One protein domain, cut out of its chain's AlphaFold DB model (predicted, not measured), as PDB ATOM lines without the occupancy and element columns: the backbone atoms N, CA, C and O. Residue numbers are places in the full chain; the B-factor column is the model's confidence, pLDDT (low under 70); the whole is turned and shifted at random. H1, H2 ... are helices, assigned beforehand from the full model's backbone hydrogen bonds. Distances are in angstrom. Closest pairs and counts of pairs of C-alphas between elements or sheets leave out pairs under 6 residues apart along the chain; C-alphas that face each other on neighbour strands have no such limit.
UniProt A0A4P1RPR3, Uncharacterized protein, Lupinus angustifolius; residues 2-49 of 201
ATOM      1  N   GLU A   2     175.082 111.520 158.962       54.75
ATOM      2  CA  GLU A   2     175.981 112.050 157.938       54.75
ATOM      3  C   GLU A   2     175.255 113.041 157.018       54.75
ATOM      4  O   GLU A   2     174.119 112.823 156.587       54.75
ATOM      5  N   ASN A   3     175.915 114.168 156.755       64.81
ATOM      6  CA  ASN A   3     175.373 115.331 156.061       64.81
ATOM      7  C   ASN A   3     175.241 115.081 154.548       64.81
ATOM      8  O   ASN A   3     176.054 115.543 153.751       64.81
ATOM      9  N   ASN A   4     174.176 114.389 154.140       69.19
ATOM     10  CA  ASN A   4     173.845 114.132 152.728       69.19
ATOM     11  C   ASN A   4     173.089 115.291 152.044       69.19
ATOM     12  O   ASN A   4     172.916 115.305 150.825       69.19
ATOM     13  N   VAL A   5     172.660 116.294 152.817       72.38
ATOM     14  CA  VAL A   5     171.893 117.467 152.355       72.38
ATOM     15  C   VAL A   5     172.546 118.212 151.173       72.38
ATOM     16  O   VAL A   5     171.850 118.449 150.183       72.38
ATOM     17  N   PRO A   6     173.858 118.543 151.179       76.38
ATOM     18  CA  PRO A   6     174.472 119.266 150.062       76.38
ATOM     19  C   PRO A   6     174.595 118.420 148.785       76.38
ATOM     20  O   PRO A   6     174.564 118.961 147.677       76.38
ATOM     21  N   ILE A   7     174.704 117.095 148.914       74.62
ATOM     22  CA  ILE A   7     174.809 116.163 147.781       74.62
ATOM     23  C   ILE A   7     173.445 116.040 147.091       74.62
ATOM     24  O   ILE A   7     173.343 116.125 145.864       74.62
ATOM     25  N   ILE A   8     172.381 115.933 147.890       79.44
ATOM     26  CA  ILE A   8     170.996 115.900 147.411       79.44
ATOM     27  C   ILE A   8     170.633 117.238 146.751       79.44
ATOM     28  O   ILE A   8     170.087 117.244 145.650       79.44
ATOM     29  N   ALA A   9     171.018 118.369 147.351       84.12
ATOM     30  CA  ALA A   9     170.761 119.700 146.798       84.12
ATOM     31  C   ALA A   9     171.416 119.910 145.423       84.12
ATOM     32  O   ALA A   9     170.772 120.415 144.502       84.12
ATOM     33  N   LYS A  10     172.667 119.460 145.237       87.31
ATOM     34  CA  LYS A  10     173.342 119.511 143.927       87.31
ATOM     35  C   LYS A  10     172.625 118.665 142.873       87.31
ATOM     36  O   LYS A  10     172.485 119.097 141.727       87.31
ATOM     37  N   LYS A  11     172.130 117.485 143.256       88.31
ATOM     38  CA  LYS A  11     171.387 116.589 142.358       88.31
ATOM     39  C   LYS A  11     170.027 117.177 141.963       88.31
ATOM     40  O   LYS A  11     169.671 117.153 140.786       88.31
ATOM     41  N   VAL A  12     169.317 117.784 142.915       91.50
ATOM     42  CA  VAL A  12     168.052 118.499 142.669       91.50
ATOM     43  C   VAL A  12     168.277 119.716 141.768       91.50
ATOM     44  O   VAL A  12     167.538 119.914 140.810       91.50
ATOM     45  N   TRP A  13     169.332 120.495 141.999       93.12
ATOM     46  CA  TRP A  13     169.661 121.649 141.158       93.12
ATOM     47  C   TRP A  13     169.996 121.251 139.712       93.12
ATOM     48  O   TRP A  13     169.589 121.928 138.767       93.12
ATOM     49  N   SER A  14     170.687 120.121 139.532       90.00
ATOM     50  CA  SER A  14     170.929 119.538 138.208       90.00
ATOM     51  C   SER A  14     169.617 119.154 137.508       90.00
ATOM     52  O   SER A  14     169.387 119.562 136.370       90.00
ATOM     53  N   MET A  15     168.699 118.476 138.211       91.81
ATOM     54  CA  MET A  15     167.364 118.129 137.695       91.81
ATOM     55  C   MET A  15     166.563 119.370 137.274       91.81
ATOM     56  O   MET A  15     166.019 119.412 136.171       91.81
ATOM     57  N   VAL A  16     166.541 120.414 138.109       93.31
ATOM     58  CA  VAL A  16     165.850 121.680 137.806       93.31
ATOM     59  C   VAL A  16     166.410 122.319 136.534       93.31
ATOM     60  O   VAL A  16     165.641 122.763 135.683       93.31
ATOM     61  N   ARG A  17     167.738 122.324 136.354       91.69
ATOM     62  CA  ARG A  17     168.369 122.849 135.132       91.69
ATOM     63  C   ARG A  17     167.979 122.059 133.886       91.69
ATOM     64  O   ARG A  17     167.711 122.681 132.860       91.69
ATOM     65  N   VAL A  18     167.914 120.730 133.973       90.06
ATOM     66  CA  VAL A  18     167.467 119.877 132.860       90.06
ATOM     67  C   VAL A  18     166.020 120.203 132.491       90.06
ATOM     68  O   VAL A  18     165.745 120.495 131.329       90.06
ATOM     69  N   VAL A  19     165.110 120.262 133.468       87.12
ATOM     70  CA  VAL A  19     163.693 120.602 133.233       87.12
ATOM     71  C   VAL A  19     163.546 121.998 132.614       87.12
ATOM     72  O   VAL A  19     162.801 122.179 131.650       87.12
ATOM     73  N   LEU A  20     164.297 122.985 133.107       87.62
ATOM     74  CA  LEU A  20     164.262 124.359 132.599       87.62
ATOM     75  C   LEU A  20     164.840 124.450 131.176       87.62
ATOM     76  O   LEU A  20     164.306 125.177 130.338       87.62
ATOM     77  N   PHE A  21     165.875 123.664 130.865       88.25
ATOM     78  CA  PHE A  21     166.418 123.549 129.512       88.25
ATOM     79  C   PHE A  21     165.427 122.889 128.549       88.25
ATOM     80  O   PHE A  21     165.230 123.398 127.446       88.25
ATOM     81  N   MET A  22     164.741 121.821 128.968       83.56
ATOM     82  CA  MET A  22     163.675 121.185 128.186       83.56
ATOM     83  C   MET A  22     162.519 122.163 127.909       83.56
ATOM     84  O   MET A  22     162.027 122.244 126.779       83.56
ATOM     85  N   LEU A  23     162.140 122.979 128.901       79.25
ATOM     86  CA  LEU A  23     161.097 123.999 128.755       79.25
ATOM     87  C   LEU A  23     161.530 125.150 127.826       79.25
ATOM     88  O   LEU A  23     160.765 125.562 126.948       79.25
ATOM     89  N   ARG A  24     162.772 125.637 127.965       81.06
ATOM     90  CA  ARG A  24     163.332 126.730 127.147       81.06
ATOM     91  C   ARG A  24     163.564 126.304 125.697       81.06
ATOM     92  O   ARG A  24     163.255 127.068 124.784       81.06
ATOM     93  N   LYS A  25     164.056 125.080 125.484       82.31
ATOM     94  CA  LYS A  25     164.296 124.489 124.156       82.31
ATOM     95  C   LYS A  25     163.001 124.037 123.473       82.31
ATOM     96  O   LYS A  25     162.967 123.884 122.260       82.31
ATOM     97  N   GLY A  26     161.911 123.922 124.229       66.12
ATOM     98  CA  GLY A  26     160.560 123.827 123.691       66.12
ATOM     99  C   GLY A  26     160.130 122.441 123.222       66.12
ATOM    100  O   GLY A  26     159.080 122.327 122.598       66.12
ATOM    101  N   ILE A  27     160.881 121.398 123.577       63.59
ATOM    102  CA  ILE A  27     160.590 120.000 123.218       63.59
ATOM    103  C   ILE A  27     159.264 119.475 123.800       63.59
ATOM    104  O   ILE A  27     158.775 118.436 123.379       63.59
ATOM    105  N   SER A  28     158.654 120.198 124.744       61.12
ATOM    106  CA  SER A  28     157.384 119.826 125.378       61.12
ATOM    107  C   SER A  28     156.280 120.885 125.255       61.12
ATOM    108  O   SER A  28     155.221 120.731 125.869       61.12
ATOM    109  N   LYS A  29     156.482 121.948 124.455       61.09
ATOM    110  CA  LYS A  29     155.549 123.091 124.374       61.09
ATOM    111  C   LYS A  29     154.123 122.672 124.022       61.09
ATOM    112  O   LYS A  29     153.202 123.173 124.649       61.09
ATOM    113  N   GLY A  30     153.918 121.732 123.098       64.00
ATOM    114  CA  GLY A  30     152.566 121.273 122.742       64.00
ATOM    115  C   GLY A  30     151.869 120.495 123.866       64.00
ATOM    116  O   GLY A  30     150.714 120.760 124.183       64.00
ATOM    117  N   LYS A  31     152.589 119.572 124.520       63.03
ATOM    118  CA  LYS A  31     152.008 118.634 125.494       63.03
ATOM    119  C   LYS A  31     151.801 119.264 126.875       63.03
ATOM    120  O   LYS A  31     150.738 119.089 127.459       63.03
ATOM    121  N   LEU A  32     152.759 120.061 127.363       67.44
ATOM    122  CA  LEU A  32     152.628 120.739 128.661       67.44
ATOM    123  C   LEU A  32     151.650 121.908 128.617       67.44
ATOM    124  O   LEU A  32     150.915 122.105 129.578       67.44
ATOM    125  N   THR A  33     151.617 122.686 127.528       66.56
ATOM    126  CA  THR A  33     150.646 123.786 127.433       66.56
ATOM    127  C   THR A  33     149.230 123.252 127.316       66.56
ATOM    128  O   THR A  33     148.351 123.806 127.962       66.56
ATOM    129  N   MET A  34     148.993 122.167 126.572       68.56
ATOM    130  CA  MET A  34     147.676 121.536 126.499       68.56
ATOM    131  C   MET A  34     147.237 120.967 127.852       68.56
ATOM    132  O   MET A  34     146.090 121.182 128.238       68.56
ATOM    133  N   ASP A  35     148.139 120.320 128.589       70.44
ATOM    134  CA  ASP A  35     147.846 119.747 129.908       70.44
ATOM    135  C   ASP A  35     147.575 120.833 130.969       70.44
ATOM    136  O   ASP A  35     146.525 120.840 131.616       70.44
ATOM    137  N   LEU A  36     148.423 121.867 131.048       70.50
ATOM    138  CA  LEU A  36     148.165 123.056 131.877       70.50
ATOM    139  C   LEU A  36     146.870 123.764 131.476       70.50
ATOM    140  O   LEU A  36     146.105 124.190 132.339       70.50
ATOM    141  N   ASN A  37     146.591 123.879 130.179       73.31
ATOM    142  CA  ASN A  37     145.365 124.489 129.679       73.31
ATOM    143  C   ASN A  37     144.141 123.636 130.032       73.31
ATOM    144  O   ASN A  37     143.105 124.194 130.376       73.31
ATOM    145  N   MET A  38     144.246 122.305 130.019       70.69
ATOM    146  CA  MET A  38     143.187 121.417 130.499       70.69
ATOM    147  C   MET A  38     142.957 121.574 132.001       70.69
ATOM    148  O   MET A  38     141.798 121.641 132.410       70.69
ATOM    149  N   ILE A  39     144.009 121.712 132.812       71.06
ATOM    150  CA  ILE A  39     143.901 121.906 134.267       71.06
ATOM    151  C   ILE A  39     143.333 123.296 134.605       71.06
ATOM    152  O   ILE A  39     142.374 123.393 135.375       71.06
ATOM    153  N   LEU A  40     143.841 124.372 133.993       66.94
ATOM    154  CA  LEU A  40     143.338 125.733 134.215       66.94
ATOM    155  C   LEU A  40     141.924 125.930 133.645       66.94
ATOM    156  O   LEU A  40     141.079 126.527 134.316       66.94
ATOM    157  N   LYS A  41     141.607 125.391 132.459       64.56
ATOM    158  CA  LYS A  41     140.247 125.478 131.892       64.56
ATOM    159  C   LYS A  41     139.248 124.569 132.604       64.56
ATOM    160  O   LYS A  41     138.090 124.972 132.727       64.56
ATOM    161  N   ARG A  42     139.637 123.382 133.097       60.31
ATOM    162  CA  ARG A  42     138.749 122.561 133.950       60.31
ATOM    163  C   ARG A  42     138.465 123.254 135.278       60.31
ATOM    164  O   ARG A  42     137.314 123.270 135.700       60.31
ATOM    165  N   ARG A  43     139.479 123.848 135.918       54.97
ATOM    166  CA  ARG A  43     139.332 124.489 137.235       54.97
ATOM    167  C   ARG A  43     138.604 125.840 137.167       54.97
ATOM    168  O   ARG A  43     137.823 126.148 138.062       54.97
ATOM    169  N   GLY A  44     138.768 126.605 136.085       58.22
ATOM    170  CA  GLY A  44     138.080 127.890 135.890       58.22
ATOM    171  C   GLY A  44     136.580 127.781 135.577       58.22
ATOM    172  O   GLY A  44     135.806 128.651 135.972       58.22
ATOM    173  N   LYS A  45     136.132 126.696 134.926       57.09
ATOM    174  CA  LYS A  45     134.707 126.493 134.589       57.09
ATOM    175  C   LYS A  45     133.813 126.199 135.798       57.09
ATOM    176  O   LYS A  45     132.609 126.427 135.717       57.09
ATOM    177  N   LEU A  46     134.384 125.718 136.904       54.09
ATOM    178  CA  LEU A  46     133.638 125.462 138.139       54.09
ATOM    179  C   LEU A  46     133.649 126.674 139.085       54.09
ATOM    180  O   LEU A  46     132.648 126.946 139.739       54.09
ATOM    181  N   ALA A  47     134.737 127.453 139.099       52.22
ATOM    182  CA  ALA A  47     134.873 128.626 139.966       52.22
ATOM    183  C   ALA A  47     134.114 129.873 139.464       52.22
ATOM    184  O   ALA A  47     133.725 130.708 140.271       52.22
ATOM    185  N   GLY A  48     133.844 129.997 138.156       54.84
ATOM    186  CA  GLY A  48     133.103 131.146 137.611       54.84
ATOM    187  C   GLY A  48     131.595 131.135 137.907       54.84
ATOM    188  O   GLY A  48     130.992 132.191 138.044       54.84
ATOM    189  N   LYS A  49     130.984 129.951 138.055       56.25
ATOM    190  CA  LYS A  49     129.531 129.800 138.284       56.25
ATOM    191  C   LYS A  49     129.078 130.172 139.699       56.25
ATOM    192  O   LYS A  49     127.926 130.542 139.887       56.25
TER     193      LYS A  49
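Overview. This is residues 2 to 49 of the 201 residues of an uncharacterized protein of Lupinus angustifolius (UniProt A0A4P1RPR3). Two long helices of equal residue count, H1 and then H2, meet near their ends and make an open V, with a tight link at the corner and the arms standing free. The printed part has 48 residues with two named helices and no named strand, and its class is all helix. It is extended, with a radius of gyration of the C-alphas of 16.9 A, and flat, spanning 53 by 27 by 10 A.

Along the chain. Find C-alpha 5 at (171.893, 117.467, 152.355); from there H1, residues 5 to 25, runs 30.0 A to C-alpha 25 at (164.296, 124.489, 124.156). Go on to C-alpha 29, where H2, residues 29 to 49, begins; it runs 30.3 A to C-alpha 49 at (129.531, 129.800, 138.284).

Arrangement. Look at Leu 23 and Lys 29: their C-alphas, the closest of H1 and H2, are 7.1 A apart, and the helices are close but not clearly touching. Their lines are about perpendicular, at 87 degrees. In H1 every O i to N i+4 pair is within hydrogen-bond range; in H2, 14 of 17 are.

Size, cuts and confidence. The C-alphas farthest apart, those of Glu 2 and Lys 49, are 53.5 A from each other. The printed part has no cut. In the B-factor column, pLDDT is under 70 at residues 2 to 4, 26 to 34 and 40 to 49 of this model.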